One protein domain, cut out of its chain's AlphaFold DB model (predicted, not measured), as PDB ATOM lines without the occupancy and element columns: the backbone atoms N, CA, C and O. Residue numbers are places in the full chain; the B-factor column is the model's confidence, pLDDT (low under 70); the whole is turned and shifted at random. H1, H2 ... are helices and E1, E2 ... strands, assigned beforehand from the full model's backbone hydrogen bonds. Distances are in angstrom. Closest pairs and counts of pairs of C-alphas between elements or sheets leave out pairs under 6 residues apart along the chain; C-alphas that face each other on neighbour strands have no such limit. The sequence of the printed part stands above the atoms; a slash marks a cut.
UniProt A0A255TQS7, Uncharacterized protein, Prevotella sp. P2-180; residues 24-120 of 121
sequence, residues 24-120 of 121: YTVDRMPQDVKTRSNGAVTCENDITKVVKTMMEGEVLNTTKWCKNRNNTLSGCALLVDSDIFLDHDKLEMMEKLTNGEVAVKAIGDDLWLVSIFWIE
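AT A GLANCE: This is residues 24 to 120 of the 121 residues of an uncharacterized protein of Prevotella sp. P2-180 (UniProt A0A255TQS7). A strongly twisted wall of five strands has three helices over one face and its other face bare, two layers in all. H2 and H3 run side by side in opposite ways over the sheet, while short H1 crosses it near Ser 74 of E3 and Trp 118 of E5. The printed part has 97 residues, with three named helices and five named strands in the order E1 H1 H2 E2 E3 H3 E4 E5; the class is mixed, helices and strands. The sheet runs E1 E2 E3 E5 E4, antiparallel throughout. The whole is compact, with a radius of gyration of the C-alphas of 12.5 A, and only just elongated, spanning 35 by 23 by 19 A.

IN THESE COORDINATES: Find C-alpha 24 at (182.722, 184.842, 191.831), where E1, residues 24 to 26, begins its 6.4 A. H1 follows at residues 31 to 36, 9.1 A long. At C-alpha 44, (186.607, 168.163, 188.830), H2 begins and runs 16.9 A to residue 55. Next come E2, residues 64 to 68, 13.3 A, and E3, residues 73 to 81, 26.1 A. H3, residues 88 to 98, covers 15.4 A, and E4, residues 101 to 106, 17.1 A. E5, residues 111 to 119, runs 26.1 A to C-alpha 119 at (176.514, 175.055, 201.996).

HOW THE PARTS SIT: Start at the edge strand E1, where N 24 and O 67 of E2 are 2.8 A apart. E2 and E3 form a hairpin, with N 66 and O 75 at 2.8 A. Between E3 and E5 look at N 78 and O 114, 2.8 A; in the hairpin E4 and E5, at N 103 and O 115, 2.8 A. E3, H3 and E4 make a split strand-helix-strand unit, two strands running the same way with E5 between them, its crossover right-handed. H2 is on the sheet at a height of 9.8 A, over E3 and E5, slantwise at 54 degrees to E5 on the local plane. H3 touches H2, closest at the C-alphas of Met 54 and Lys 90, 6.0 A, a shallow tilt of 14 degrees. H1 and H3 are apart. Every O i to N i+4 pair is within hydrogen-bond range in H2 and H3; H1 has 1 of 2, beside 3 of 3 O i to N i+3 pairs.

THE WHOLE: The two C-alphas farthest apart, those of Asn 70 and Asp 83, are 36.5 A apart. The printed part has no cut, and no link is long. The mean pLDDT of the printed part is 85.9; look for values under 70 at residues 24, 85 and 120.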
ATOM      1  N   TYR A  24     181.480 184.525 192.523       66.38
ATOM      2  CA  TYR A  24     182.722 184.842 191.831       66.38
ATOM      3  C   TYR A  24     183.264 183.566 191.195       66.38
ATOM      4  O   TYR A  24     183.443 182.546 191.871       66.38
ATOM      5  N   THR A  25     183.506 183.623 189.886       76.56
ATOM      6  CA  THR A  25     184.096 182.506 189.146       76.56
ATOM      7  C   THR A  25     185.553 182.336 189.551       76.56
ATOM      8  O   THR A  25     186.305 183.309 189.588       76.56
ATOM      9  N   VAL A  26     185.959 181.098 189.820       77.44
ATOM     10  CA  VAL A  26     187.359 180.747 190.080       77.44
ATOM     11  C   VAL A  26     187.849 179.713 189.069       77.44
ATOM     12  O   VAL A  26     187.083 178.876 188.593       77.44
ATOM     13  N   ASP A  27     189.141 179.761 188.741       77.12
ATOM     14  CA  ASP A  27     189.728 178.933 187.674       77.12
ATOM     15  C   ASP A  27     189.888 177.453 188.049       77.12
ATOM     16  O   ASP A  27     190.154 176.617 187.187       77.12
ATOM     17  N   ARG A  28     189.808 177.116 189.341       83.06
ATOM     18  CA  ARG A  28     190.078 175.767 189.857       83.06
ATOM     19  C   ARG A  28     189.128 175.408 190.986       83.06
ATOM     20  O   ARG A  28     188.685 176.289 191.720       83.06
ATOM     21  N   MET A  29     188.926 174.102 191.173       87.12
ATOM     22  CA  MET A  29     188.179 173.548 192.299       87.12
ATOM     23  C   MET A  29     188.654 174.156 193.624       87.12
ATOM     24  O   MET A  29     189.830 174.013 193.984       87.12
ATOM     25  N   PRO A  30     187.752 174.791 194.379       86.50
ATOM     26  CA  PRO A  30     188.093 175.260 195.701       86.50
ATOM     27  C   PRO A  30     188.438 174.138 196.687       86.50
ATOM     28  O   PRO A  30     187.779 173.100 196.713       86.50
ATOM     29  N   GLN A  31     189.448 174.348 197.538       82.56
ATOM     30  CA  GLN A  31     189.886 173.355 198.540       82.56
ATOM     31  C   GLN A  31     188.778 172.989 199.545       82.56
ATOM     32  O   GLN A  31     188.642 171.842 199.963       82.56
ATOM     33  N   ASP A  32     187.952 173.965 199.890       84.19
ATOM     34  CA  ASP A  32     186.758 173.866 200.728       84.19
ATOM     35  C   ASP A  32     185.675 172.961 200.130       84.19
ATOM     36  O   ASP A  32     184.978 172.310 200.902       84.19
ATOM     37  N   VAL A  33     185.581 172.805 198.800       87.00
ATOM     38  CA  VAL A  33     184.632 171.845 198.199       87.00
ATOM     39  C   VAL A  33     184.959 170.419 198.634       87.00
ATOM     40  O   VAL A  33     184.053 169.668 198.976       87.00
ATOM     41  N   LYS A  34     186.240 170.029 198.698       83.81
ATOM     42  CA  LYS A  34     186.623 168.676 199.156       83.81
ATOM     43  C   LYS A  34     186.175 168.416 200.590       83.81
ATOM     44  O   LYS A  34     185.717 167.326 200.915       83.81
ATOM     45  N   THR A  35     186.309 169.436 201.433       87.50
ATOM     46  CA  THR A  35     185.934 169.353 202.846       87.50
ATOM     47  C   THR A  35     184.414 169.301 202.994       87.50
ATOM     48  O   THR A  35     183.895 168.427 203.677       87.50
ATOM     49  N   ARG A  36     183.683 170.182 202.302       86.44
ATOM     50  CA  ARG A  36     182.222 170.314 202.428       86.44
ATOM     51  C   ARG A  36     181.432 169.231 201.702       86.44
ATOM     52  O   ARG A  36     180.369 168.839 202.163       86.44
ATOM     53  N   SER A  37     181.983 168.675 200.627       87.12
ATOM     54  CA  SER A  37     181.457 167.450 200.014       87.12
ATOM     55  C   SER A  37     181.730 166.200 200.857       87.12
ATOM     56  O   SER A  37     181.340 165.112 200.454       87.12
ATOM     57  N   ASN A  38     182.391 166.320 202.018       87.81
ATOM     58  CA  ASN A  38     182.759 165.194 202.878       87.81
ATOM     59  C   ASN A  38     183.534 164.095 202.119       87.81
ATOM     60  O   ASN A  38     183.326 162.900 202.319       87.81
ATOM     61  N   GLY A  39     184.398 164.504 201.183       86.12
ATOM     62  CA  GLY A  39     185.157 163.593 200.325       86.12
ATOM     63  C   GLY A  39     184.376 162.961 199.166       86.12
ATOM     64  O   GLY A  39     184.993 162.246 198.381       86.12
ATOM     65  N   ALA A  40     183.074 163.242 199.008       88.75
ATOM     66  CA  ALA A  40     182.281 162.764 197.870       88.75
ATOM     67  C   ALA A  40     182.778 163.336 196.531       88.75
ATOM     68  O   ALA A  40     182.704 162.673 195.499       88.75
ATOM     69  N   VAL A  41     183.353 164.545 196.556       90.38
ATOM     70  CA  VAL A  41     184.031 165.147 195.406       90.38
ATOM     71  C   VAL A  41     185.511 165.333 195.721       90.38
ATOM     72  O   VAL A  41     185.902 166.150 196.557       90.38
ATOM     73  N   THR A  42     186.364 164.601 195.005       88.50
ATOM     74  CA  THR A  42     187.824 164.646 195.173       88.50
ATOM     75  C   THR A  42     188.520 165.464 194.088       88.50
ATOM     76  O   THR A  42     189.616 165.994 194.322       88.50
ATOM     77  N   CYS A  43     187.892 165.607 192.916       88.19
ATOM     78  CA  CYS A  43     188.361 166.435 191.806       88.19
ATOM     79  C   CYS A  43     187.231 166.839 190.839       88.19
ATOM     80  O   CYS A  43     186.111 166.340 190.917       88.19
ATOM     81  N   GLU A  44     187.544 167.711 189.874       85.12
ATOM     82  CA  GLU A  44     186.607 168.163 188.830       85.12
ATOM     83  C   GLU A  44     186.002 167.021 187.997       85.12
ATOM     84  O   GLU A  44     184.831 167.065 187.605       85.12
ATOM     85  N   ASN A  45     186.780 165.962 187.766       90.31
ATOM     86  CA  ASN A  45     186.314 164.823 186.986       90.31
ATOM     87  C   ASN A  45     185.215 164.028 187.699       90.31
ATOM     88  O   ASN A  45     184.452 163.352 187.014       90.31
ATOM     89  N   ASP A  46     185.106 164.095 189.028       91.81
ATOM     90  CA  ASP A  46     184.070 163.361 189.761       91.81
ATOM     91  C   ASP A  46     182.690 163.941 189.453       91.81
ATOM     92  O   ASP A  46     181.779 163.207 189.075       91.81
ATOM     93  N   ILE A  47     182.567 165.270 189.488       90.88
ATOM     94  CA  ILE A  47     181.316 165.960 189.156       90.88
ATOM     95  C   ILE A  47     180.951 165.731 187.696       90.88
ATOM     96  O   ILE A  47     179.831 165.326 187.395       90.88
ATOM     97  N   THR A  48     181.912 165.935 186.792       92.19
ATOM     98  CA  THR A  48     181.699 165.708 185.358       92.19
ATOM     99  C   THR A  48     181.180 164.290 185.104       92.19
ATOM    100  O   THR A  48     180.247 164.110 184.327       92.19
ATOM    101  N   LYS A  49     181.737 163.272 185.776       92.62
ATOM    102  CA  LYS A  49     181.280 161.879 185.653       92.62
ATOM    103  C   LYS A  49     179.871 161.674 186.196       92.62
ATOM    104  O   LYS A  49     179.074 161.028 185.519       92.62
ATOM    105  N   VAL A  50     179.564 162.195 187.386       93.25
ATOM    106  CA  VAL A  50     178.224 162.072 187.981       93.25
ATOM    107  C   VAL A  50     177.183 162.705 187.058       93.25
ATOM    108  O   VAL A  50     176.215 162.043 186.697       93.25
ATOM    109  N   VAL A  51     177.418 163.937 186.601       91.31
ATOM    110  CA  VAL A  51     176.493 164.665 185.722       91.31
ATOM    111  C   VAL A  51     176.294 163.937 184.391       91.31
ATOM    112  O   VAL A  51     175.153 163.680 184.013       91.31
ATOM    113  N   LYS A  52     177.381 163.515 183.725       91.75
ATOM    114  CA  LYS A  52     177.303 162.714 182.489       91.75
ATOM    115  C   LYS A  52     176.508 161.425 182.681       91.75
ATOM    116  O   LYS A  52     175.740 161.051 181.808       91.75
ATOM    117  N   THR A  53     176.687 160.750 183.814       91.19
ATOM    118  CA  THR A  53     175.998 159.483 184.095       91.19
ATOM    119  C   THR A  53     174.505 159.697 184.332       91.19
ATOM    120  O   THR A  53     173.695 158.947 183.806       91.19
ATOM    121  N   MET A  54     174.129 160.720 185.103       90.75
ATOM    122  CA  MET A  54     172.723 160.976 185.437       90.75
ATOM    123  C   MET A  54     171.936 161.515 184.240       90.75
ATOM    124  O   MET A  54     170.798 161.106 184.010       90.75
ATOM    125  N   MET A  55     172.543 162.416 183.468       89.50
ATOM    126  CA  MET A  55     171.899 163.045 182.313       89.50
ATOM    127  C   MET A  55     172.085 162.265 181.013       89.50
ATOM    128  O   MET A  55     171.475 162.622 180.018       89.50
ATOM    129  N   GLU A  56     172.955 161.252 180.995       88.62
ATOM    130  CA  GLU A  56     173.362 160.518 179.782       88.62
ATOM    131  C   GLU A  56     173.793 161.465 178.641       88.62
ATOM    132  O   GLU A  56     173.666 161.152 177.462       88.62
ATOM    133  N   GLY A  57     174.310 162.640 179.014       86.75
ATOM    134  CA  GLY A  57     174.601 163.754 178.117       86.75
ATOM    135  C   GLY A  57     176.076 164.126 178.060       86.75
ATOM    136  O   GLY A  57     176.916 163.616 178.813       86.75
ATOM    137  N   GLU A  58     176.399 165.067 177.179       90.06
ATOM    138  CA  GLU A  58     177.746 165.597 177.027       90.06
ATOM    139  C   GLU A  58     177.913 166.911 177.793       90.06
ATOM    140  O   GLU A  58     177.176 167.874 177.617       90.06
ATOM    141  N   VAL A  59     178.931 166.972 178.653       90.38
ATOM    142  CA  VAL A  59     179.347 168.223 179.294       90.38
ATOM    143  C   VAL A  59     180.126 169.039 178.266       90.38
ATOM    144  O   VAL A  59     181.229 168.649 177.884       90.38
ATOM    145  N   LEU A  60     179.552 170.164 177.843       87.19
ATOM    146  CA  LEU A  60     180.052 170.974 176.730       87.19
ATOM    147  C   LEU A  60     181.281 171.815 177.090       87.19
ATOM    148  O   LEU A  60     182.089 172.137 176.223       87.19
ATOM    149  N   ASN A  61     181.423 172.184 178.365       80.06
ATOM    150  CA  ASN A  61     182.457 173.102 178.839       80.06
ATOM    151  C   ASN A  61     183.146 172.574 180.100       80.06
ATOM    152  O   ASN A  61     182.558 171.830 180.879       80.06
ATOM    153  N   THR A  62     184.373 173.042 180.350       77.75
ATOM    154  CA  THR A  62     185.056 172.858 181.641       77.75
ATOM    155  C   THR A  62     184.177 173.353 182.785       77.75
ATOM    156  O   THR A  62     183.509 174.387 182.655       77.75
ATOM    157  N   THR A  63     184.210 172.636 183.909       81.88
ATOM    158  CA  THR A  63     183.408 172.960 185.088       81.88
ATOM    159  C   THR A  63     183.728 174.379 185.539       81.88
ATOM    160  O   THR A  63     184.887 174.727 185.782       81.88
ATOM    161  N   LYS A  64     182.702 175.222 185.649       85.81
ATOM    162  CA  LYS A  64     182.861 176.569 186.196       85.81
ATOM    163  C   LYS A  64     182.681 176.501 187.697       85.81
ATOM    164  O   LYS A  64     181.636 176.079 188.169       85.81
ATOM    165  N   TRP A  65     183.705 176.899 188.437       86.44
ATOM    166  CA  TRP A  65     183.672 176.899 189.892       86.44
ATOM    167  C   TRP A  65     183.229 178.252 190.419       86.44
ATOM    168  O   TRP A  65     183.624 179.292 189.893       86.44
ATOM    169  N   CYS A  66     182.440 178.223 191.484       83.50
ATOM    170  CA  CYS A  66     181.837 179.399 192.078       83.50
ATOM    171  C   CYS A  66     182.137 179.434 193.574       83.50
ATOM    172  O   CYS A  66     182.049 178.416 194.266       83.50
ATOM    173  N   LYS A  67     182.453 180.624 194.076       81.56
ATOM    174  CA  LYS A  67     182.384 180.937 195.501       81.56
ATOM    175  C   LYS A  67     181.539 182.163 195.725       81.56
ATOM    176  O   LYS A  67     181.595 183.088 194.919       81.56
ATOM    177  N   ASN A  68     180.843 182.218 196.850       77.88
ATOM    178  CA  ASN A  68     180.293 183.493 197.279       77.88
ATOM    179  C   ASN A  68     181.372 184.414 197.880       77.88
ATOM    180  O   ASN A  68     182.487 183.988 198.196       77.88
ATOM    181  N   ARG A  69     181.019 185.689 198.075       73.75
ATOM    182  CA  ARG A  69     181.916 186.736 198.602       73.75
ATOM    183  C   ARG A  69     182.575 186.399 199.943       73.75
ATOM    184  O   ARG A  69     183.677 186.863 200.219       73.75
ATOM    185  N   ASN A  70     181.895 185.599 200.762       75.38
ATOM    186  CA  ASN A  70     182.321 185.250 202.115       75.38
ATOM    187  C   ASN A  70     183.018 183.881 202.187       75.38
ATOM    188  O   ASN A  70     183.361 183.441 203.279       75.38
ATOM    189  N   ASN A  71     183.222 183.195 201.054       74.44
ATOM    190  CA  ASN A  71     183.666 181.798 200.995       74.44
ATOM    191  C   ASN A  71     182.778 180.825 201.806       74.44
ATOM    192  O   ASN A  71     183.225 179.746 202.189       74.44
ATOM    193  N   THR A  72     181.525 181.187 202.090       73.62
ATOM    194  CA  THR A  72     180.561 180.354 202.829       73.62
ATOM    195  C   THR A  72     179.739 179.452 201.922       73.62
ATOM    196  O   THR A  72     179.216 178.450 202.392       73.62
ATOM    197  N   LEU A  73     179.712 179.709 200.617       74.50
ATOM    198  CA  LEU A  73     179.129 178.816 199.621       74.50
ATOM    199  C   LEU A  73     180.159 178.523 198.541       74.50
ATOM    200  O   LEU A  73     180.721 179.454 197.958       74.50
ATOM    201  N   SER A  74     180.371 177.242 198.271       85.62
ATOM    202  CA  SER A  74     181.227 176.763 197.188       85.62
ATOM    203  C   SER A  74     180.350 175.933 196.267       85.62
ATOM    204  O   SER A  74     179.536 175.147 196.742       85.62
ATOM    205  N   GLY A  75     180.486 176.100 194.961       88.56
ATOM    206  CA  GLY A  75     179.667 175.368 194.010       88.56
ATOM    207  C   GLY A  75     180.328 175.240 192.656       88.56
ATOM    208  O   GLY A  75     181.432 175.742 192.422       88.56
ATOM    209  N   CYS A  76     179.638 174.564 191.754       89.19
ATOM    210  CA  CYS A  76     180.031 174.482 190.365       89.19
ATOM    211  C   CYS A  76     178.834 174.563 189.430       89.19
ATOM    212  O   CYS A  76     177.718 174.223 189.812       89.19
ATOM    213  N   ALA A  77     179.101 174.938 188.188       89.19
ATOM    214  CA  ALA A  77     178.148 174.949 187.101       89.19
ATOM    215  C   ALA A  77     178.717 174.212 185.882       89.19
ATOM    216  O   ALA A  77     179.867 174.433 185.484       89.19
ATOM    217  N   LEU A  78     177.896 173.350 185.289       90.88
ATOM    218  CA  LEU A  78     178.196 172.584 184.089       90.88
ATOM    219  C   LEU A  78     177.097 172.828 183.063       90.88
ATOM    220  O   LEU A  78     175.911 172.787 183.388       90.88
ATOM    221  N   LEU A  79     177.508 173.082 181.824       90.50
ATOM    222  CA  LEU A  79     176.601 173.130 180.687       90.50
ATOM    223  C   LEU A  79     176.577 171.743 180.044       90.50
ATOM    224  O   LEU A  79     177.641 171.212 179.715       90.50
ATOM    225  N   VAL A  80     175.391 171.168 179.902       91.19
ATOM    226  CA  VAL A  80     175.185 169.781 179.485       91.19
ATOM    227  C   VAL A  80     174.220 169.742 178.312       91.19
ATOM    228  O   VAL A  80     173.124 170.289 178.407       91.19
ATOM    229  N   ASP A  81     174.637 169.096 177.231       91.69
ATOM    230  CA  ASP A  81     173.790 168.734 176.098       91.69
ATOM    231  C   ASP A  81     173.189 167.349 176.360       91.69
ATOM    232  O   ASP A  81     173.921 166.372 176.548       91.69
ATOM    233  N   SER A  82     171.870 167.288 176.502       87.25
ATOM    234  CA  SER A  82     171.117 166.088 176.853       87.25
ATOM    235  C   SER A  82     169.647 166.245 176.471       87.25
ATOM    236  O   SER A  82     168.982 167.204 176.873       87.25
ATOM    237  N   ASP A  83     169.126 165.235 175.780       84.12
ATOM    238  CA  ASP A  83     167.702 165.057 175.488       84.12
ATOM    239  C   ASP A  83     166.927 164.452 176.679       84.12
ATOM    240  O   ASP A  83     165.701 164.291 176.631       84.12
ATOM    241  N   ILE A  84     167.622 164.122 177.774       76.69
ATOM    242  CA  ILE A  84     167.029 163.533 178.970       76.69
ATOM    243  C   ILE A  84     166.546 164.614 179.925       76.69
ATOM    244  O   ILE A  84     167.302 165.422 180.466       76.69
ATOM    245  N   PHE A  85     165.260 164.525 180.246       69.38
ATOM    246  CA  PHE A  85     164.698 165.224 181.388       69.38
ATOM    247  C   PHE A  85     165.158 164.557 182.694       69.38
ATOM    248  O   PHE A  85     164.884 163.377 182.925       69.38
ATOM    249  N   LEU A  86     165.834 165.314 183.561       75.12
ATOM    250  CA  LEU A  86     166.167 164.860 184.910       75.12
ATOM    251  C   LEU A  86     164.888 164.769 185.749       75.12
ATOM    252  O   LEU A  86     164.316 165.780 186.159       75.12
ATOM    253  N   ASP A  87     164.439 163.543 185.991       79.38
ATOM    254  CA  ASP A  87     163.393 163.275 186.965       79.38
ATOM    255  C   ASP A  87     163.890 163.494 188.405       79.38
ATOM    256  O   ASP A  87     165.073 163.731 188.677       79.38
ATOM    257  N   HIS A  88     162.950 163.461 189.349       81.38
ATOM    258  CA  HIS A  88     163.244 163.715 190.754       81.38
ATOM    259  C   HIS A  88     164.248 162.708 191.337       81.38
ATOM    260  O   HIS A  88     165.124 163.103 192.104       81.38
ATOM    261  N   ASP A  89     164.169 161.441 190.923       86.94
ATOM    262  CA  ASP A  89     165.022 160.366 191.431       86.94
ATOM    263  C   ASP A  89     166.480 160.553 190.987       86.94
ATOM    264  O   ASP A  89     167.404 160.392 191.789       86.94
ATOM    265  N   LYS A  90     166.702 160.949 189.725       87.50
ATOM    266  CA  LYS A  90     168.040 161.271 189.208       87.50
ATOM    267  C   LYS A  90     168.631 162.506 189.892       87.50
ATOM    268  O   LYS A  90     169.832 162.516 190.173       87.50
ATOM    269  N   LEU A  91     167.816 163.519 190.198       89.31
ATOM    270  CA  LEU A  91     168.259 164.694 190.960       89.31
ATOM    271  C   LEU A  91     168.680 164.314 192.382       89.31
ATOM    272  O   LEU A  91     169.809 164.603 192.768       89.31
ATOM    273  N   GLU A  92     167.843 163.582 193.123       90.62
ATOM    274  CA  GLU A  92     168.202 163.118 194.470       90.62
ATOM    275  C   GLU A  92     169.458 162.236 194.468       90.62
ATOM    276  O   GLU A  92     170.271 162.277 195.395       90.62
ATOM    277  N   MET A  93     169.620 161.388 193.450       92.50
ATOM    278  CA  MET A  93     170.805 160.546 193.329       92.50
ATOM    279  C   MET A  93     172.057 161.386 193.063       92.50
ATOM    280  O   MET A  93     173.107 161.112 193.648       92.50
ATOM    281  N   MET A  94     171.952 162.429 192.237       92.69
ATOM    282  CA  MET A  94     173.038 163.380 192.009       92.69
ATOM    283  C   MET A  94     173.428 164.108 193.300       92.69
ATOM    284  O   MET A  94     174.618 164.180 193.615       92.69
ATOM    285  N   GLU A  95     172.450 164.577 194.078       93.31
ATOM    286  CA  GLU A  95     172.678 165.225 195.377       93.31
ATOM    287  C   GLU A  95     173.395 164.291 196.354       93.31
ATOM    288  O   GLU A  95     174.397 164.665 196.962       93.31
ATOM    289  N   LYS A  96     172.959 163.028 196.441       93.00
ATOM    290  CA  LYS A  96     173.589 162.005 197.293       93.00
ATOM    291  C   LYS A  96     175.031 161.706 196.877       93.00
ATOM    292  O   LYS A  96     175.903 161.604 197.736       93.00
ATOM    293  N   LEU A  97     175.297 161.563 195.577       93.81
ATOM    294  CA  LEU A  97     176.635 161.237 195.060       93.81
ATOM    295  C   LEU A  97     177.626 162.393 195.183       93.81
ATOM    296  O   LEU A  97     178.827 162.163 195.278       93.81
ATOM    297  N   THR A  98     177.133 163.627 195.151       92.31
ATOM    298  CA  THR A  98     177.968 164.833 195.236       92.31
ATOM    299  C   THR A  98     178.013 165.409 196.649       92.31
ATOM    300  O   THR A  98     178.866 166.249 196.941       92.31
ATOM    301  N   ASN A  99     177.130 164.936 197.534       92.62
ATOM    302  CA  ASN A  99     176.858 165.510 198.847       92.62
ATOM    303  C   ASN A  99     176.614 167.029 198.771       92.62
ATOM    304  O   ASN A  99     177.130 167.784 199.593       92.62
ATOM    305  N   GLY A 100     175.916 167.476 197.727       89.69
ATOM    306  CA  GLY A 100     175.637 168.882 197.443       89.69
ATOM    307  C   GLY A 100     174.200 169.074 196.971       89.69
ATOM    308  O   GLY A 100     173.571 168.133 196.498       89.69
ATOM    309  N   GLU A 101     173.683 170.290 197.108       90.00
ATOM    310  CA  GLU A 101     172.369 170.679 196.594       90.00
ATOM    311  C   GLU A 101     172.457 170.869 195.078       90.00
ATOM    312  O   GLU A 101     173.341 171.585 194.599       90.00
ATOM    313  N   VAL A 102     171.562 170.229 194.324       89.75
ATOM    314  CA  VAL A 102     171.588 170.244 192.858       89.75
ATOM    315  C   VAL A 102     170.437 171.091 192.333       89.75
ATOM    316  O   VAL A 102     169.268 170.829 192.597       89.75
ATOM    317  N   ALA A 103     170.769 172.075 191.505       87.56
ATOM    318  CA  ALA A 103     169.805 172.873 190.764       87.56
ATOM    319  C   ALA A 103     170.008 172.673 189.263       87.56
ATOM    320  O   ALA A 103     171.134 172.681 188.766       87.56
ATOM    321  N   VAL A 104     168.911 172.527 188.524       87.44
ATOM    322  CA  VAL A 104     168.943 172.373 187.067       87.44
ATOM    323  C   VAL A 104     168.037 173.379 186.385       87.44
ATOM    324  O   VAL A 104     166.910 173.626 186.814       87.44
ATOM    325  N   LYS A 105     168.540 173.971 185.304       86.31
ATOM    326  CA  LYS A 105     167.830 174.978 184.519       86.31
ATOM    327  C   LYS A 105     167.963 174.669 183.036       86.31
ATOM    328  O   LYS A 105     169.075 174.605 182.518       86.31
ATOM    329  N   ALA A 106     166.834 174.536 182.345       86.38
ATOM    330  CA  ALA A 106     166.821 174.496 180.887       86.38
ATOM    331  C   ALA A 106     167.280 175.858 180.332       86.38
ATOM    332  O   ALA A 106     166.756 176.905 180.724       86.38
ATOM    333  N   ILE A 107     168.273 175.839 179.444       84.94
ATOM    334  CA  ILE A 107     168.768 177.007 178.697       84.94
ATOM    335  C   ILE A 107     168.368 176.923 177.215       84.94
ATOM    336  O   ILE A 107     168.248 177.954 176.555       84.94
ATOM    337  N   GLY A 108     168.109 175.719 176.707       82.56
ATOM    338  CA  GLY A 108     167.587 175.453 175.367       82.56
ATOM    339  C   GLY A 108     166.781 174.154 175.344       82.56
ATOM    340  O   GLY A 108     166.463 173.627 176.409       82.56
ATOM    341  N   ASP A 109     166.469 173.655 174.146       81.19
ATOM    342  CA  ASP A 109     165.630 172.458 173.968       81.19
ATOM    343  C   ASP A 109     166.284 171.199 174.566       81.19
ATOM    344  O   ASP A 109     165.654 170.522 175.373       81.19
ATOM    345  N   ASP A 110     167.567 170.976 174.267       87.31
ATOM    346  CA  ASP A 110     168.372 169.859 174.793       87.31
ATOM    347  C   ASP A 110     169.570 170.364 175.621       87.31
ATOM    348  O   ASP A 110     170.565 169.679 175.825       87.31
ATOM    349  N   LEU A 111     169.510 171.615 176.092       87.75
ATOM    350  CA  LEU A 111     170.633 172.278 176.752       87.75
ATOM    351  C   LEU A 111     170.299 172.645 178.194       87.75
ATOM    352  O   LEU A 111     169.411 173.463 178.455       87.75
ATOM    353  N   TRP A 112     171.089 172.121 179.124       89.44
ATOM    354  CA  TRP A 112     170.867 172.237 180.560       89.44
ATOM    355  C   TRP A 112     172.051 172.875 181.273       89.44
ATOM    356  O   TRP A 112     173.209 172.536 181.040       89.44
ATOM    357  N   LEU A 113     171.755 173.779 182.199       88.38
ATOM    358  CA  LEU A 113     172.698 174.237 183.207       88.38
ATOM    359  C   LEU A 113     172.466 173.443 184.485       88.38
ATOM    360  O   LEU A 113     171.400 173.550 185.091       88.38
ATOM    361  N   VAL A 114     173.474 172.680 184.889       90.00
ATOM    362  CA  VAL A 114     173.500 171.946 186.153       90.00
ATOM    363  C   VAL A 114     174.389 172.700 187.121       90.00
ATOM    364  O   VAL A 114     175.559 172.944 186.832       90.00
ATOM    365  N   SER A 115     173.842 173.062 188.271       89.56
ATOM    366  CA  SER A 115     174.557 173.713 189.357       89.56
ATOM    367  C   SER A 115     174.551 172.825 190.592       89.56
ATOM    368  O   SER A 115     173.527 172.237 190.920       89.56
ATOM    369  N   ILE A 116     175.695 172.719 191.263       90.56
ATOM    370  CA  ILE A 116     175.851 171.933 192.492       90.56
ATOM    371  C   ILE A 116     176.471 172.826 193.555       90.56
ATOM    372  O   ILE A 116     177.487 173.473 193.286       90.56
ATOM    373  N   PHE A 117     175.876 172.866 194.744       88.62
ATOM    374  CA  PHE A 117     176.262 173.769 195.824       88.62
ATOM    375  C   PHE A 117     176.532 173.023 197.135       88.62
ATOM    376  O   PHE A 117     175.772 172.153 197.548       88.62
ATOM    377  N   TRP A 118     177.604 173.413 197.825       88.81
ATOM    378  CA  TRP A 118     177.967 172.934 199.158       88.81
ATOM    379  C   TRP A 118     177.883 174.087 200.160       88.81
ATOM    380  O   TRP A 118     178.796 174.922 200.257       88.81
ATOM    381  N   ILE A 119     176.766 174.130 200.885       76.62
ATOM    382  CA  ILE A 119     176.514 175.055 201.996       76.62
ATOM    383  C   ILE A 119     177.075 174.427 203.285       76.62
ATOM    384  O   ILE A 119     177.093 173.203 203.424       76.62
ATOM    385  N   GLU A 120     177.574 175.245 204.214       67.75
ATOM    386  CA  GLU A 120     177.870 174.774 205.575       67.75
ATOM    387  C   GLU A 120     176.575 174.278 206.232       67.75
ATOM    388  O   GLU A 120     175.619 175.044 206.351       67.75
TER     389      GLU A 120